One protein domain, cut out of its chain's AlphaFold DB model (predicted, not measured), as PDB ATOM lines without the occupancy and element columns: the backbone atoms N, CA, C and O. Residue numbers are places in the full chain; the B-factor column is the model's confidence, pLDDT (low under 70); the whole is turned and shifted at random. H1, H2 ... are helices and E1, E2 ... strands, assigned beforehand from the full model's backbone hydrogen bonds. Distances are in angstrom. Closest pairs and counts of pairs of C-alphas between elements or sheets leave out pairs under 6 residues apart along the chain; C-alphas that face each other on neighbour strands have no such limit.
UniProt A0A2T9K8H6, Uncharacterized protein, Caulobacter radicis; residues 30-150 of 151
ATOM      1  N   ILE A  30      12.135 -20.536 -21.674       95.94
ATOM      2  CA  ILE A  30      12.349 -19.437 -22.622       95.94
ATOM      3  C   ILE A  30      13.453 -18.531 -22.071       95.94
ATOM      4  O   ILE A  30      13.393 -18.129 -20.902       95.94
ATOM      5  N   ALA A  31      14.460 -18.223 -22.890       95.88
ATOM      6  CA  ALA A  31      15.538 -17.316 -22.515       95.88
ATOM      7  C   ALA A  31      14.997 -15.909 -22.205       95.88
ATOM      8  O   ALA A  31      13.992 -15.473 -22.765       95.88
ATOM      9  N   ARG A  32      15.636 -15.178 -21.281       94.19
ATOM     10  CA  ARG A  32      15.134 -13.858 -20.837       94.19
ATOM     11  C   ARG A  32      15.158 -12.804 -21.945       94.19
ATOM     12  O   ARG A  32      14.313 -11.916 -21.944       94.19
ATOM     13  N   ASP A  33      16.130 -12.906 -22.842       94.62
ATOM     14  CA  ASP A  33      16.286 -12.068 -24.034       94.62
ATOM     15  C   ASP A  33      15.369 -12.491 -25.192       94.62
ATOM     16  O   ASP A  33      15.324 -11.816 -26.217       94.62
ATOM     17  N   LEU A  34      14.614 -13.581 -25.008       96.00
ATOM     18  CA  LEU A  34      13.717 -14.176 -25.991       96.00
ATOM     19  C   LEU A  34      14.426 -14.632 -27.274       96.00
ATOM     20  O   LEU A  34      13.759 -14.760 -28.294       96.00
ATOM     21  N   GLN A  35      15.736 -14.895 -27.255       96.62
ATOM     22  CA  GLN A  35      16.462 -15.359 -28.448       96.62
ATOM     23  C   GLN A  35      16.545 -16.881 -28.576       96.62
ATOM     24  O   GLN A  35      17.004 -17.396 -29.592       96.62
ATOM     25  N   SER A  36      16.098 -17.624 -27.565       96.62
ATOM     26  CA  SER A  36      16.052 -19.080 -27.632       96.62
ATOM     27  C   SER A  36      15.023 -19.694 -26.687       96.62
ATOM     28  O   SER A  36      14.565 -19.077 -25.714       96.62
ATOM     29  N   VAL A  37      14.677 -20.948 -26.970       95.81
ATOM     30  CA  VAL A  37      13.902 -21.821 -26.088       95.81
ATOM     31  C   VAL A  37      14.678 -23.101 -25.851       95.81
ATOM     32  O   VAL A  37      15.068 -23.775 -26.796       95.81
ATOM     33  N   ARG A  38      14.837 -23.479 -24.585       94.50
ATOM     34  CA  ARG A  38      15.334 -24.798 -24.208       94.50
ATOM     35  C   ARG A  38      14.179 -25.758 -23.968       94.50
ATOM     36  O   ARG A  38      13.288 -25.443 -23.175       94.50
ATOM     37  N   ILE A  39      14.228 -26.927 -24.598       91.62
ATOM     38  CA  ILE A  39      13.284 -28.033 -24.404       91.62
ATOM     39  C   ILE A  39      14.108 -29.276 -24.073       91.62
ATOM     40  O   ILE A  39      14.844 -29.791 -24.916       91.62
ATOM     41  N   GLY A  40      14.044 -29.721 -22.815       89.38
ATOM     42  CA  GLY A  40      14.950 -30.761 -22.325       89.38
ATOM     43  C   GLY A  40      16.410 -30.299 -22.402       89.38
ATOM     44  O   GLY A  40      16.779 -29.298 -21.782       89.38
ATOM     45  N   GLU A  41      17.230 -31.019 -23.164       89.19
ATOM     46  CA  GLU A  41      18.655 -30.715 -23.373       89.19
ATOM     47  C   GLU A  41      18.930 -29.881 -24.633       89.19
ATOM     48  O   GLU A  41      20.068 -29.484 -24.873       89.19
ATOM     49  N   TYR A  42      17.903 -29.590 -25.433       90.69
ATOM     50  CA  TYR A  42      18.058 -28.951 -26.737       90.69
ATOM     51  C   TYR A  42      17.724 -27.461 -26.680       90.69
ATOM     52  O   TYR A  42      16.692 -27.075 -26.128       90.69
ATOM     53  N   ASP A  43      18.572 -26.637 -27.297       93.25
ATOM     54  CA  ASP A  43      18.369 -25.195 -27.454       93.25
ATOM     55  C   ASP A  43      17.917 -24.856 -28.875       93.25
ATOM     56  O   ASP A  43      18.641 -25.083 -29.844       93.25
ATOM     57  N   TYR A  44      16.731 -24.273 -28.984       94.56
ATOM     58  CA  TYR A  44      16.116 -23.833 -30.229       94.56
ATOM     59  C   TYR A  44      16.318 -22.324 -30.382       94.56
ATOM     60  O   TYR A  44      15.768 -21.569 -29.571       94.56
ATOM     61  N   PRO A  45      17.100 -21.858 -31.371       96.31
ATOM     62  CA  PRO A  45      17.249 -20.433 -31.631       96.31
ATOM     63  C   PRO A  45      15.942 -19.842 -32.171       96.31
ATOM     64  O   PRO A  45      15.188 -20.506 -32.887       96.31
ATOM     65  N   LEU A  46      15.686 -18.589 -31.807       96.88
ATOM     66  CA  LEU A  46      14.578 -17.783 -32.302       96.88
ATOM     67  C   LEU A  46      15.149 -16.645 -33.144       96.88
ATOM     68  O   LEU A  46      15.702 -15.681 -32.611       96.88
ATOM     69  N   ASP A  47      14.969 -16.746 -34.455       96.56
ATOM     70  CA  ASP A  47      15.408 -15.722 -35.393       96.56
ATOM     71  C   ASP A  47      14.294 -14.688 -35.544       96.56
ATOM     72  O   ASP A  47      13.351 -14.865 -36.318       96.56
ATOM     73  N   TRP A  48      14.365 -13.628 -34.737       95.69
ATOM     74  CA  TRP A  48      13.421 -12.515 -34.817       95.69
ATOM     75  C   TRP A  48      13.584 -11.750 -36.125       95.69
ATOM     76  O   TRP A  48      14.689 -11.379 -36.513       95.69
ATOM     77  N   ALA A  49      12.454 -11.491 -36.773       94.81
ATOM     78  CA  ALA A  49      12.387 -10.913 -38.099       94.81
ATOM     79  C   ALA A  49      12.171  -9.391 -38.063       94.81
ATOM     80  O   ALA A  49      11.371  -8.877 -37.276       94.81
ATOM     81  N   ASP A  50      12.840  -8.688 -38.974       90.06
ATOM     82  CA  ASP A  50      12.636  -7.281 -39.309       90.06
ATOM     83  C   ASP A  50      12.580  -7.051 -40.838       90.06
ATOM     84  O   ASP A  50      13.037  -7.865 -41.649       90.06
ATOM     85  N   GLY A  51      11.938  -5.955 -41.258       91.25
ATOM     86  CA  GLY A  51      11.838  -5.559 -42.668       91.25
ATOM     87  C   GLY A  51      11.404  -6.697 -43.605       91.25
ATOM     88  O   GLY A  51      10.358  -7.313 -43.420       91.25
ATOM     89  N   ALA A  52      12.236  -7.010 -44.600       92.12
ATOM     90  CA  ALA A  52      11.936  -8.034 -45.606       92.12
ATOM     91  C   ALA A  52      11.808  -9.461 -45.033       92.12
ATOM     92  O   ALA A  52      11.122 -10.299 -45.623       92.12
ATOM     93  N   THR A  53      12.451  -9.752 -43.898       93.38
ATOM     94  CA  THR A  53      12.305 -11.058 -43.233       93.38
ATOM     95  C   THR A  53      10.947 -11.175 -42.546       93.38
ATOM     96  O   THR A  53      10.335 -12.242 -42.559       93.38
ATOM     97  N   LEU A  54      10.407 -10.062 -42.039       95.19
ATOM     98  CA  LEU A  54       9.059 -10.020 -41.478       95.19
ATOM     99  C   LEU A  54       8.008 -10.253 -42.571       95.19
ATOM    100  O   LEU A  54       7.085 -11.042 -42.379       95.19
ATOM    101  N   ASP A  55       8.209  -9.696 -43.767       95.25
ATOM    102  CA  ASP A  55       7.354  -9.991 -44.924       95.25
ATOM    103  C   ASP A  55       7.355 -11.483 -45.291       95.25
ATOM    104  O   ASP A  55       6.346 -12.021 -45.760       95.25
ATOM    105  N   GLU A  56       8.483 -12.178 -45.113       95.25
ATOM    106  CA  GLU A  56       8.541 -13.625 -45.309       95.25
ATOM    107  C   GLU A  56       7.718 -14.375 -44.265       95.25
ATOM    108  O   GLU A  56       6.900 -15.219 -44.644       95.25
ATOM    109  N   VAL A  57       7.867 -14.028 -42.984       96.62
ATOM    110  CA  VAL A  57       7.044 -14.585 -41.904       96.62
ATOM    111  C   VAL A  57       5.557 -14.397 -42.222       96.62
ATOM    112  O   VAL A  57       4.800 -15.370 -42.193       96.62
ATOM    113  N   ASN A  58       5.146 -13.201 -42.657       96.50
ATOM    114  CA  ASN A  58       3.761 -12.898 -43.034       96.50
ATOM    115  C   ASN A  58       3.248 -13.847 -44.126       96.50
ATOM    116  O   ASN A  58       2.164 -14.429 -44.011       96.50
ATOM    117  N   ARG A  59       4.048 -14.059 -45.182       96.44
ATOM    118  CA  ARG A  59       3.701 -14.982 -46.276       96.44
ATOM    119  C   ARG A  59       3.591 -16.427 -45.795       96.44
ATOM    120  O   ARG A  59       2.677 -17.133 -46.225       96.44
ATOM    121  N   LYS A  60       4.496 -16.873 -44.920       97.12
ATOM    122  CA  LYS A  60       4.515 -18.247 -44.395       97.12
ATOM    123  C   LYS A  60       3.319 -18.511 -43.489       97.12
ATOM    124  O   LYS A  60       2.604 -19.487 -43.715       97.12
ATOM    125  N   LEU A  61       3.012 -17.597 -42.574       97.12
ATOM    126  CA  LEU A  61       1.812 -17.669 -41.739       97.12
ATOM    127  C   LEU A  61       0.542 -17.701 -42.599       97.12
ATOM    128  O   LEU A  61      -0.304 -18.579 -42.432       97.12
ATOM    129  N   GLN A  62       0.439 -16.823 -43.604       96.38
ATOM    130  CA  GLN A  62      -0.684 -16.836 -44.544       96.38
ATOM    131  C   GLN A  62      -0.793 -18.160 -45.318       96.38
ATOM    132  O   GLN A  62      -1.907 -18.602 -45.621       96.38
ATOM    133  N   SER A  63       0.332 -18.786 -45.670       94.81
ATOM    134  CA  SER A  63       0.333 -20.079 -46.357       94.81
ATOM    135  C   SER A  63      -0.204 -21.202 -45.465       94.81
ATOM    136  O   SER A  63      -1.043 -21.975 -45.929       94.81
ATOM    137  N   GLY A  64       0.153 -21.208 -44.177       93.25
ATOM    138  CA  GLY A  64      -0.386 -22.145 -43.190       93.25
ATOM    139  C   GLY A  64      -1.899 -22.010 -43.019       93.25
ATOM    140  O   GLY A  64      -2.621 -23.008 -43.081       93.25
ATOM    141  N   LEU A  65      -2.410 -20.775 -42.895       92.75
ATOM    142  CA  LEU A  65      -3.860 -20.531 -42.812       92.75
ATOM    143  C   LEU A  65      -4.601 -21.065 -44.052       92.75
ATOM    144  O   LEU A  65      -5.655 -21.689 -43.929       92.75
ATOM    145  N   LYS A  66      -4.031 -20.858 -45.250       91.50
ATOM    146  CA  LYS A  66      -4.602 -21.353 -46.514       91.50
ATOM    147  C   LYS A  66      -4.589 -22.873 -46.602       91.50
ATOM    148  O   LYS A  66      -5.588 -23.449 -47.024       91.50
ATOM    149  N   PHE A  67      -3.485 -23.511 -46.216       88.25
ATOM    150  CA  PHE A  67      -3.363 -24.969 -46.201       88.25
ATOM    151  C   PHE A  67      -4.462 -25.606 -45.340       88.25
ATOM    152  O   PHE A  67      -5.137 -26.536 -45.778       88.25
ATOM    153  N   ASN A  68      -4.740 -25.004 -44.181       87.44
ATOM    154  CA  ASN A  68      -5.807 -25.418 -43.268       87.44
ATOM    155  C   ASN A  68      -7.212 -24.936 -43.671       87.44
ATOM    156  O   ASN A  68      -8.165 -25.114 -42.915       87.44
ATOM    157  N   LYS A  69      -7.366 -24.338 -44.861       88.94
ATOM    158  CA  LYS A  69      -8.643 -23.842 -45.403       88.94
ATOM    159  C   LYS A  69      -9.355 -22.843 -44.480       88.94
ATOM    160  O   LYS A  69     -10.582 -22.749 -44.495       88.94
ATOM    161  N   LEU A  70      -8.594 -22.077 -43.698       87.12
ATOM    162  CA  LEU A  70      -9.142 -21.003 -42.880       87.12
ATOM    163  C   LEU A  70      -9.476 -19.805 -43.779       87.12
ATOM    164  O   LEU A  70      -8.687 -19.413 -44.638       87.12
ATOM    165  N   THR A  71     -10.652 -19.209 -43.579       87.50
ATOM    166  CA  THR A  71     -11.097 -18.013 -44.323       87.50
ATOM    167  C   THR A  71     -10.364 -16.743 -43.889       87.50
ATOM    168  O   THR A  71     -10.391 -15.727 -44.586       87.50
ATOM    169  N   THR A  72      -9.689 -16.815 -42.746       92.38
ATOM    170  CA  THR A  72      -8.891 -15.755 -42.144       92.38
ATOM    171  C   THR A  72      -7.655 -15.418 -42.979       92.38
ATOM    172  O   THR A  72      -6.936 -16.300 -43.455       92.38
ATOM    173  N   LYS A  73      -7.374 -14.121 -43.119       93.75
ATOM    174  CA  LYS A  73      -6.187 -13.605 -43.812       93.75
ATOM    175  C   LYS A  73      -5.234 -12.934 -42.836       93.75
ATOM    176  O   LYS A  73      -5.685 -12.144 -42.018       93.75
ATOM    177  N   VAL A  74      -3.939 -13.193 -42.983       94.38
ATOM    178  CA  VAL A  74      -2.888 -12.354 -42.400       94.38
ATOM    179  C   VAL A  74      -2.791 -11.101 -43.262       94.38
ATOM    180  O   VAL A  74      -2.521 -11.195 -44.459       94.38
ATOM    181  N   THR A  75      -3.065  -9.943 -42.673       90.31
ATOM    182  CA  THR A  75      -2.984  -8.655 -43.374       90.31
ATOM    183  C   THR A  75      -1.628  -8.002 -43.155       90.31
ATOM    184  O   THR A  75      -1.019  -7.544 -44.114       90.31
ATOM    185  N   ASP A  76      -1.169  -7.995 -41.907       91.06
ATOM    186  CA  ASP A  76       0.107  -7.422 -41.494       91.06
ATOM    187  C   ASP A  76       0.574  -8.109 -40.206       91.06
ATOM    188  O   ASP A  76      -0.265  -8.651 -39.475       91.06
ATOM    189  N   CYS A  77       1.873  -8.080 -39.916       93.25
ATOM    190  CA  CYS A  77       2.393  -8.510 -38.625       93.25
ATOM    191  C   CYS A  77       3.344  -7.476 -38.046       93.25
ATOM    192  O   CYS A  77       4.246  -6.991 -38.715       93.25
ATOM    193  N   ASP A  78       3.157  -7.199 -36.760       92.44
ATOM    194  CA  ASP A  78       3.948  -6.230 -36.011       92.44
ATOM    195  C   ASP A  78       5.316  -6.799 -35.593       92.44
ATOM    196  O   ASP A  78       6.273  -6.071 -35.325       92.44
ATOM    197  N   ALA A  79       5.382  -8.122 -35.444       93.56
ATOM    198  CA  ALA A  79       6.565  -8.867 -35.049       93.56
ATOM    199  C   ALA A  79       6.438 -10.315 -35.516       93.56
ATOM    200  O   ALA A  79       5.333 -10.861 -35.581       93.56
ATOM    201  N   GLY A  80       7.572 -10.962 -35.757       95.62
ATOM    202  CA  GLY A  80       7.604 -12.371 -36.105       95.62
ATOM    203  C   GLY A  80       8.966 -12.996 -35.872       95.62
ATOM    204  O   GLY A  80       9.956 -12.290 -35.692       95.62
ATOM    205  N   PHE A  81       9.002 -14.320 -35.849       97.44
ATOM    206  CA  PHE A  81      10.235 -15.090 -35.778       97.44
ATOM    207  C   PHE A  81      10.125 -16.385 -36.580       97.44
ATOM    208  O   PHE A  81       9.021 -16.874 -36.853       97.44
ATOM    209  N   SER A  82      11.279 -16.971 -36.882       97.38
ATOM    210  CA  SER A  82      11.409 -18.373 -37.276       97.38
ATOM    211  C   SER A  82      12.173 -19.177 -36.227       97.38
ATOM    212  O   SER A  82      13.069 -18.667 -35.561       97.38
ATOM    213  N   MET A  83      11.795 -20.441 -36.071       96.44
ATOM    214  CA  MET A  83      12.417 -21.401 -35.162       96.44
ATOM    215  C   MET A  83      12.528 -22.750 -35.879       96.44
ATOM    216  O   MET A  83      11.554 -23.167 -36.511       96.44
ATOM    217  N   PRO A  84      13.658 -23.468 -35.808       94.62
ATOM    218  CA  PRO A  84      13.741 -24.805 -36.385       94.62
ATOM    219  C   PRO A  84      12.860 -25.799 -35.607       94.62
ATOM    220  O   PRO A  84      12.713 -25.684 -34.394       94.62
ATOM    221  N   THR A  85      12.306 -26.815 -36.273       91.06
ATOM    222  CA  THR A  85      11.562 -27.900 -35.592       91.06
ATOM    223  C   THR A  85      12.483 -28.944 -34.955       91.06
ATOM    224  O   THR A  85      12.061 -29.732 -34.113       91.06
ATOM    225  N   SER A  86      13.761 -28.959 -35.334       87.75
ATOM    226  CA  SER A  86      14.780 -29.868 -34.810       87.75
ATOM    227  C   SER A  86      16.156 -29.212 -34.875       87.75
ATOM    228  O   SER A  86      16.463 -28.483 -35.814       87.75
ATOM    229  N   THR A  87      16.993 -29.482 -33.875       83.81
ATOM    230  CA  THR A  87      18.357 -28.938 -33.752       83.81
ATOM    231  C   THR A  87      19.435 -29.928 -34.190       83.81
ATOM    232  O   THR A  87      20.613 -29.585 -34.229       83.81
ATOM    233  N   THR A  88      19.051 -31.166 -34.517       80.94
ATOM    234  CA  THR A  88      19.983 -32.268 -34.812       80.94
ATOM    235  C   THR A  88      19.896 -32.767 -36.253       80.94
ATOM    236  O   THR A  88      20.817 -33.425 -36.735       80.94
ATOM    237  N   THR A  89      18.811 -32.457 -36.965       77.19
ATOM    238  CA  THR A  89      18.629 -32.844 -38.369       77.19
ATOM    239  C   THR A  89      19.263 -31.839 -39.334       77.19
ATOM    240  O   THR A  89      19.358 -30.650 -39.050       77.19
ATOM    241  N   HIS A  90      19.676 -32.317 -40.510       70.19
ATOM    242  CA  HIS A  90      20.213 -31.474 -41.590       70.19
ATOM    243  C   HIS A  90      19.116 -30.791 -42.418       70.19
ATOM    244  O   HIS A  90      19.400 -29.846 -43.148       70.19
ATOM    245  N   TYR A  91      17.870 -31.252 -42.295       67.06
ATOM    246  CA  TYR A  91      16.708 -30.685 -42.983       67.06
ATOM    247  C   TYR A  91      15.595 -30.376 -41.976       67.06
ATOM    248  O   TYR A  91      14.566 -31.059 -41.974       67.06
ATOM    249  N   PRO A  92      15.806 -29.424 -41.052       80.00
ATOM    250  CA  PRO A  92      14.790 -29.107 -40.067       80.00
ATOM    251  C   PRO A  92      13.628 -28.390 -40.744       80.00
ATOM    252  O   PRO A  92      13.815 -27.563 -41.638       80.00
ATOM    253  N   GLY A  93      12.418 -28.697 -40.286       91.19
ATOM    254  CA  GLY A  93      11.274 -27.842 -40.548       91.19
ATOM    255  C   GLY A  93      11.451 -26.477 -39.910       91.19
ATOM    256  O   GLY A  93      12.352 -26.263 -39.096       91.19
ATOM    257  N   THR A  94      10.548 -25.559 -40.233       95.38
ATOM    258  CA  THR A  94      10.531 -24.238 -39.617       95.38
ATOM    259  C   THR A  94       9.154 -23.958 -39.050       95.38
ATOM    260  O   THR A  94       8.145 -24.059 -39.747       95.38
ATOM    261  N   ILE A  95       9.129 -23.561 -37.787       96.62
ATOM    262  CA  ILE A  95       7.975 -22.928 -37.175       96.62
ATOM    263  C   ILE A  95       8.119 -21.431 -37.362       96.62
ATOM    264  O   ILE A  95       9.136 -20.839 -37.003       96.62
ATOM    265  N   TYR A  96       7.077 -20.823 -37.905       97.94
ATOM    266  CA  TYR A  96       6.935 -19.381 -37.997       97.94
ATOM    267  C   TYR A  96       5.971 -18.932 -36.909       97.94
ATOM    268  O   TYR A  96       4.888 -19.500 -36.777       97.94
ATOM    269  N   GLY A  97       6.356 -17.924 -36.135       97.44
ATOM    270  CA  GLY A  97       5.489 -17.249 -35.173       97.44
ATOM    271  C   GLY A  97       5.308 -15.793 -35.573       97.44
ATOM    272  O   GLY A  97       6.270 -15.155 -35.987       97.44
ATOM    273  N   GLY A  98       4.105 -15.243 -35.427       96.00
ATOM    274  CA  GLY A  98       3.852 -13.823 -35.654       96.00
ATOM    275  C   GLY A  98       2.778 -13.237 -34.753       96.00
ATOM    276  O   GLY A  98       1.815 -13.905 -34.377       96.00
ATOM    277  N   VAL A  99       2.946 -11.960 -34.425       95.06
ATOM    278  CA  VAL A  99       1.888 -11.110 -33.885       95.06
ATOM    279  C   VAL A  99       1.281 -10.363 -35.059       95.06
ATOM    280  O   VAL A  99       1.911  -9.468 -35.613       95.06
ATOM    281  N   CYS A 100       0.077 -10.751 -35.457       94.38
ATOM    282  CA  CYS A 100      -0.492 -10.356 -36.733       94.38
ATOM    283  C   CYS A 100      -1.891  -9.778 -36.603       94.38
ATOM    284  O   CYS A 100      -2.693 -10.209 -35.776       94.38
ATOM    285  N   THR A 101      -2.218  -8.852 -37.496       94.69
ATOM    286  CA  THR A 101      -3.604  -8.499 -37.778       94.69
ATOM    287  C   THR A 101      -4.196  -9.549 -38.709       94.69
ATOM    288  O   THR A 101      -3.735  -9.755 -39.836       94.69
ATOM    289  N   LEU A 102      -5.237 -10.209 -38.219       94.44
ATOM    290  CA  LEU A 102      -6.031 -11.184 -38.936       94.44
ATOM    291  C   LEU A 102      -7.364 -10.576 -39.352       94.44
ATOM    292  O   LEU A 102      -8.064 -10.000 -38.523       94.44
ATOM    293  N   THR A 103      -7.739 -10.754 -40.616       93.88
ATOM    294  CA  THR A 103      -9.047 -10.336 -41.131       93.88
ATOM    295  C   THR A 103      -9.900 -11.553 -41.469       93.88
ATOM    296  O   THR A 103      -9.520 -12.358 -42.324       93.88
ATOM    297  N   THR A 104     -11.077 -11.659 -40.854       90.19
ATOM    298  CA  THR A 104     -12.081 -12.700 -41.119       90.19
ATOM    299  C   THR A 104     -13.397 -12.016 -41.453       90.19
ATOM    300  O   THR A 104     -13.900 -11.235 -40.655       90.19
ATOM    301  N   GLU A 105     -13.935 -12.262 -42.651       88.81
ATOM    302  CA  GLU A 105     -15.233 -11.704 -43.084       88.81
ATOM    303  C   GLU A 105     -15.342 -10.170 -42.929       88.81
ATOM    304  O   GLU A 105     -16.398  -9.620 -42.639       88.81
ATOM    305  N   GLY A 106     -14.226  -9.461 -43.129       87.50
ATOM    306  CA  GLY A 106     -14.157  -8.001 -43.005       87.50
ATOM    307  C   GLY A 106     -13.916  -7.484 -41.584       87.50
ATOM    308  O   GLY A 106     -13.704  -6.287 -41.415       87.50
ATOM    309  N   VAL A 107     -13.876  -8.359 -40.576       90.44
ATOM    310  CA  VAL A 107     -13.509  -8.008 -39.199       90.44
ATOM    311  C   VAL A 107     -12.016  -8.230 -38.995       90.44
ATOM    312  O   VAL A 107     -11.523  -9.342 -39.181       90.44
ATOM    313  N   ALA A 108     -11.306  -7.174 -38.600       92.81
ATOM    314  CA  ALA A 108      -9.885  -7.217 -38.282       92.81
ATOM    315  C   ALA A 108      -9.664  -7.356 -36.769       92.81
ATOM    316  O   ALA A 108     -10.262  -6.632 -35.974       92.81
ATOM    317  N   GLN A 109      -8.781  -8.270 -36.374       92.12
ATOM    318  CA  GLN A 109      -8.380  -8.485 -34.987       92.12
ATOM    319  C   GLN A 109      -6.895  -8.826 -34.902       92.12
ATOM    320  O   GLN A 109      -6.357  -9.498 -35.779       92.12
ATOM    321  N   ARG A 110      -6.227  -8.396 -33.830       92.50
ATOM    322  CA  ARG A 110      -4.843  -8.804 -33.565       92.50
ATOM    323  C   ARG A 110      -4.812 -10.196 -32.941       92.50
ATOM    324  O   ARG A 110      -5.615 -10.516 -32.062       92.50
ATOM    325  N   ALA A 111      -3.871 -11.017 -33.380       94.19
ATOM    326  CA  ALA A 111      -3.701 -12.383 -32.923       94.19
ATOM    327  C   ALA A 111      -2.227 -12.793 -32.901       94.19
ATOM    328  O   ALA A 111      -1.418 -12.345 -33.709       94.19
ATOM    329  N   LEU A 112      -1.905 -13.693 -31.985       95.62
ATOM    330  CA  LEU A 112      -0.709 -14.515 -32.021       95.62
ATOM    331  C   LEU A 112      -0.992 -15.690 -32.951       95.62
ATOM    332  O   LEU A 112      -2.024 -16.351 -32.819       95.62
ATOM    333  N   VAL A 113      -0.089 -15.949 -33.884       96.44
ATOM    334  CA  VAL A 113      -0.233 -17.018 -34.869       96.44
ATOM    335  C   VAL A 113       1.055 -17.813 -34.913       96.44
ATOM    336  O   VAL A 113       2.133 -17.225 -34.964       96.44
ATOM    337  N   CYS A 114       0.954 -19.137 -34.934       97.00
ATOM    338  CA  CYS A 114       2.074 -19.988 -35.313       97.00
ATOM    339  C   CYS A 114       1.702 -20.891 -36.486       97.00
ATOM    340  O   CYS A 114       0.528 -21.208 -36.691       97.00
ATOM    341  N   HIS A 115       2.717 -21.291 -37.246       96.50
ATOM    342  CA  HIS A 115       2.609 -22.262 -38.321       96.50
ATOM    343  C   HIS A 115       3.854 -23.155 -38.365       96.50
ATOM    344  O   HIS A 115       4.957 -22.635 -38.523       96.50
ATOM    345  N   ASP A 116       3.678 -24.474 -38.277       94.62
ATOM    346  CA  ASP A 116       4.721 -25.463 -38.574       94.62
ATOM    347  C   ASP A 116       4.717 -25.806 -40.072       94.62
ATOM    348  O   ASP A 116       3.735 -26.333 -40.603       94.62
ATOM    349  N   SER A 117       5.820 -25.521 -40.770       91.06
ATOM    350  CA  SER A 117       5.913 -25.718 -42.220       91.06
ATOM    351  C   SER A 117       6.034 -27.175 -42.668       91.06
ATOM    352  O   SER A 117       5.888 -27.445 -43.859       91.06
ATOM    353  N   MET A 118       6.378 -28.095 -41.768       86.44
ATOM    354  CA  MET A 118       6.540 -29.518 -42.072       86.44
ATOM    355  C   MET A 118       5.235 -30.278 -41.911       86.44
ATOM    356  O   MET A 118       4.883 -31.077 -42.776       86.44
ATOM    357  N   VAL A 119       4.535 -30.044 -40.803       85.38
ATOM    358  CA  VAL A 119       3.301 -30.775 -40.474       85.38
ATOM    359  C   VAL A 119       2.066 -30.038 -40.995       85.38
ATOM    360  O   VAL A 119       1.037 -30.650 -41.272       85.38
ATOM    361  N   GLY A 120       2.178 -28.725 -41.204       84.69
ATOM    362  CA  GLY A 120       1.058 -27.885 -41.605       84.69
ATOM    363  C   GLY A 120       0.237 -27.373 -40.425       84.69
ATOM    364  O   GLY A 120      -0.756 -26.683 -40.658       84.69
ATOM    365  N   ASP A 121       0.639 -27.666 -39.187       90.12
ATOM    366  CA  ASP A 121      -0.078 -27.237 -37.993       90.12
ATOM    367  C   ASP A 121      -0.108 -25.715 -37.887       90.12
ATOM    368  O   ASP A 121       0.833 -25.006 -38.261       90.12
ATOM    369  N   VAL A 122      -1.237 -25.213 -37.397       94.31
ATOM    370  CA  VAL A 122      -1.505 -23.793 -37.202       94.31
ATOM    371  C   VAL A 122      -2.234 -23.616 -35.886       94.31
ATOM    372  O   VAL A 122      -3.222 -24.300 -35.614       94.31
ATOM    373  N   ALA A 123      -1.813 -22.624 -35.109       95.06
ATOM    374  CA  ALA A 123      -2.561 -22.172 -33.947       95.06
ATOM    375  C   ALA A 123      -2.733 -20.654 -33.966       95.06
ATOM    376  O   ALA A 123      -1.855 -19.921 -34.421       95.06
ATOM    377  N   VAL A 124      -3.884 -20.199 -33.469       93.94
ATOM    378  CA  VAL A 124      -4.270 -18.786 -33.411       93.94
ATOM    379  C   VAL A 124      -4.812 -18.481 -32.019       93.94
ATOM    380  O   VAL A 124      -5.739 -19.143 -31.555       93.94
ATOM    381  N   GLU A 125      -4.270 -17.454 -31.372       93.12
ATOM    382  CA  GLU A 125      -4.778 -16.911 -30.111       93.12
ATOM    383  C   GLU A 125      -4.990 -15.401 -30.234       93.12
ATOM    384  O   GLU A 125      -4.167 -14.704 -30.813       93.12
ATOM    385  N   GLY A 126      -6.073 -14.860 -29.672       90.00
ATOM    386  CA  GLY A 126      -6.291 -13.409 -29.674       90.00
ATOM    387  C   GLY A 126      -5.198 -12.665 -28.897       90.00
ATOM    388  O   GLY A 126      -4.888 -13.031 -27.760       90.00
ATOM    389  N   ALA A 127      -4.643 -11.603 -29.483       86.94
ATOM    390  CA  ALA A 127      -3.658 -10.745 -28.830       86.94
ATOM    391  C   ALA A 127      -4.381  -9.639 -28.045       86.94
ATOM    392  O   ALA A 127      -5.261  -8.964 -28.577       86.94
ATOM    393  N   ARG A 128      -4.048  -9.492 -26.756       74.62
ATOM    394  CA  ARG A 128      -4.743  -8.577 -25.827       74.62
ATOM    395  C   ARG A 128      -3.934  -7.334 -25.458       74.62
ATOM    396  O   ARG A 128      -4.527  -6.362 -25.001       74.62
ATOM    397  N   ASP A 129      -2.618  -7.378 -25.639       65.31
ATOM    398  CA  ASP A 129      -1.696  -6.345 -25.167       65.31
ATOM    399  C   ASP A 129      -1.305  -5.378 -26.294       65.31
ATOM    400  O   ASP A 129      -1.612  -5.597 -27.465       65.31
ATOM    401  N   ALA A 130      -0.647  -4.269 -25.942       63.78
ATOM    402  CA  ALA A 130      -0.081  -3.345 -26.920       63.78
ATOM    403  C   ALA A 130       1.022  -4.019 -27.757       63.78
ATOM    404  O   ALA A 130       1.687  -4.954 -27.309       63.78
ATOM    405  N   VAL A 131       1.227  -3.496 -28.966       61.59
ATOM    406  CA  VAL A 131       2.116  -4.048 -29.991       61.59
ATOM    407  C   VAL A 131       3.525  -4.357 -29.478       61.59
ATOM    408  O   VAL A 131       4.224  -3.473 -28.984       61.59
ATOM    409  N   GLY A 132       3.969  -5.607 -29.654       61.16
ATOM    410  CA  GLY A 132       5.391  -5.964 -29.635       61.16
ATOM    411  C   GLY A 132       6.047  -5.967 -28.253       61.16
ATOM    412  O   GLY A 132       7.277  -5.980 -28.165       61.16
ATOM    413  N   THR A 133       5.258  -5.975 -27.174       79.88
ATOM    414  CA  THR A 133       5.792  -6.052 -25.808       79.88
ATOM    415  C   THR A 133       6.541  -7.367 -25.563       79.88
ATOM    416  O   THR A 133       6.256  -8.403 -26.169       79.88
ATOM    417  N   MET A 134       7.477  -7.356 -24.609       86.19
ATOM    418  CA  MET A 134       8.187  -8.568 -24.171       86.19
ATOM    419  C   MET A 134       7.230  -9.677 -23.711       86.19
ATOM    420  O   MET A 134       7.507 -10.857 -23.921       86.19
ATOM    421  N   LEU A 135       6.098  -9.310 -23.099       89.06
ATOM    422  CA  LEU A 135       5.078 -10.261 -22.661       89.06
ATOM    423  C   LEU A 135       4.387 -10.932 -23.856       89.06
ATOM    424  O   LEU A 135       4.255 -12.154 -23.876       89.06
ATOM    425  N   GLU A 136       4.003 -10.148 -24.863       89.38
ATOM    426  CA  GLU A 136       3.344 -10.640 -26.075       89.38
ATOM    427  C   GLU A 136       4.272 -11.566 -26.874       89.38
ATOM    428  O   GLU A 136       3.884 -12.672 -27.249       89.38
ATOM    429  N   ARG A 137       5.544 -11.175 -27.028       92.94
ATOM    430  CA  ARG A 137       6.579 -12.005 -27.665       92.94
ATOM    431  C   ARG A 137       6.805 -13.318 -26.923       92.94
ATOM    432  O   ARG A 137       6.868 -14.373 -27.548       92.94
ATOM    433  N   ARG A 138       6.875 -13.282 -25.589       94.75
ATOM    434  CA  ARG A 138       6.983 -14.498 -24.774       94.75
ATOM    435  C   ARG A 138       5.779 -15.417 -24.973       94.75
ATOM    436  O   ARG A 138       5.958 -16.619 -25.130       94.75
ATOM    437  N   ARG A 139       4.569 -14.864 -24.999       94.19
ATOM    438  CA  ARG A 139       3.348 -15.648 -25.199       94.19
ATOM    439  C   ARG A 139       3.269 -16.258 -26.598       94.19
ATOM    440  O   ARG A 139       2.831 -17.394 -26.740       94.19
ATOM    441  N   LEU A 140       3.746 -15.543 -27.617       95.81
ATOM    442  CA  LEU A 140       3.877 -16.080 -28.970       95.81
ATOM    443  C   LEU A 140       4.818 -17.293 -29.010       95.81
ATOM    444  O   LEU A 140       4.497 -18.298 -29.639       95.81
ATOM    445  N   ILE A 141       5.952 -17.221 -28.309       96.38
ATOM    446  CA  ILE A 141       6.879 -18.354 -28.181       96.38
ATOM    447  C   ILE A 141       6.188 -19.539 -27.491       96.38
ATOM    448  O   ILE A 141       6.288 -20.673 -27.958       96.38
ATOM    449  N   GLU A 142       5.455 -19.291 -26.402       94.88
ATOM    450  CA  GLU A 142       4.708 -20.336 -25.688       94.88
ATOM    451  C   GLU A 142       3.667 -21.015 -26.589       94.88
ATOM    452  O   GLU A 142       3.558 -22.242 -26.565       94.88
ATOM    453  N   LEU A 143       2.947 -20.240 -27.408       95.31
ATOM    454  CA  LEU A 143       2.014 -20.758 -28.408       95.31
ATOM    455  C   LEU A 143       2.732 -21.652 -29.428       95.31
ATOM    456  O   LEU A 143       2.308 -22.784 -29.657       95.31
ATOM    457  N   ALA A 144       3.827 -21.160 -30.012       95.50
ATOM    458  CA  ALA A 144       4.586 -21.873 -31.035       95.50
ATOM    459  C   ALA A 144       5.098 -23.229 -30.534       95.50
ATOM    460  O   ALA A 144       4.892 -24.247 -31.192       95.50
ATOM    461  N   VAL A 145       5.698 -23.261 -29.344       93.56
ATOM    462  CA  VAL A 145       6.267 -24.488 -28.769       93.56
ATOM    463  C   VAL A 145       5.164 -25.474 -28.369       93.56
ATOM    464  O   VAL A 145       5.202 -26.640 -28.745       93.56
ATOM    465  N   ARG A 146       4.119 -25.016 -27.672       90.25
ATOM    466  CA  ARG A 146       3.079 -25.922 -27.154       90.25
ATOM    467  C   ARG A 146       2.107 -26.425 -28.214       90.25
ATOM    468  O   ARG A 146       1.492 -27.467 -28.022       90.25
ATOM    469  N   ARG A 147       1.870 -25.654 -29.280       91.12
ATOM    470  CA  ARG A 147       0.830 -25.979 -30.270       91.12
ATOM    471  C   ARG A 147       1.368 -26.352 -31.636       91.12
ATOM    472  O   ARG A 147       0.813 -27.264 -32.226       91.12
ATOM    473  N   CYS A 148       2.386 -25.653 -32.127       89.69
ATOM    474  CA  CYS A 148       2.926 -25.926 -33.456       89.69
ATOM    475  C   CYS A 148       4.060 -26.953 -33.414       89.69
ATOM    476  O   CYS A 148       4.129 -27.792 -34.297       89.69
ATOM    477  N   LEU A 149       4.908 -26.931 -32.381       87.56
ATOM    478  CA  LEU A 149       5.958 -27.941 -32.226       87.56
ATOM    479  C   LEU A 149       5.437 -29.250 -31.606       87.56
ATOM    480  O   LEU A 149       5.998 -30.312 -31.855       87.56
ATOM    481  N   GLY A 150       4.362 -29.179 -30.813       75.19
ATOM    482  CA  GLY A 150       3.707 -30.357 -30.235       75.19
ATOM    483  C   GLY A 150       4.381 -30.913 -28.974       75.19
ATOM    484  O   GLY A 150       4.425 -32.129 -28.807       75.19
TER     485      GLY A 150
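Overview. This is residues 30 to 150 of the 151 residues of an uncharacterized protein of Caulobacter radicis (UniProt A0A2T9K8H6). A twisted sheet of five strands, E3 to E7, curls round helix H1 on one face, and helix H2 packs on the other face, giving three layers. The small hairpin of E1 and E2 lies at one end of the long axis, the turn between E5 and E6 at the other. The 121 printed residues include two named helices and seven named strands, in the order E1, E2, E3, H1, E4, E5, E6, E7, H2; the class is mixed. The large sheet runs E3, E4, E5, E6, E7, antiparallel. The whole is compact, with a radius of gyration of the C-alphas of 13.4 A, and only just elongated, spanning 44 by 29 by 26 A.

Along the chain. E1, residues 36 to 39, begins with C-alpha 36 at (16.052, -19.080, -27.632). E2, residues 42 to 45, runs on into E3, residues 47 to 49, at 21 degrees. H1, residues 51 to 67, measures 24.9 A. E4, residues 73 to 84, 24.0 A, bends by 102 degrees at residue 76. E5, residues 94 to 104, measures 25.4 A, and E6, residues 107 to 116, 25.2 A. E7 is residues 122 to 126. H2, residues 134 to 149, 21.1 A, ends with C-alpha 149 at (5.958, -27.941, -32.226).

Arrangement. E4 to E7 form a meander, each strand the antiparallel neighbour of the one before: N 81 and O 97, 2.9 A, N 98 and O 113, 2.8 A, and N 112 and O 125, 2.7 A, are within hydrogen-bond range. So are N 49 and O 80 of E3 and E4, 2.8 A, and N 37 and O 44 of E1 and E2, 2.9 A. H1 is on the sheet; its closest C-alphas to E4 are those of Gln 62 and Val 74, 5.4 A. H2, on the opposite face, has a height over the sheet of 7.5 A; its closest C-alphas to E6 are those of Cys 114 and Ala 144, 5.3 A. H1 and H2 are apart. Every O i to N i+4 pair is within hydrogen-bond range in H1, and 11 of 12 in H2.

Size, cuts and confidence. The two C-alphas farthest apart, of Glu 41 and Gly 106, are 44.5 A apart. The printed part has no cut, and no link is long. Mean pLDDT of the printed part is 90.9; residue 91 and residues 129 to 132 are under 70.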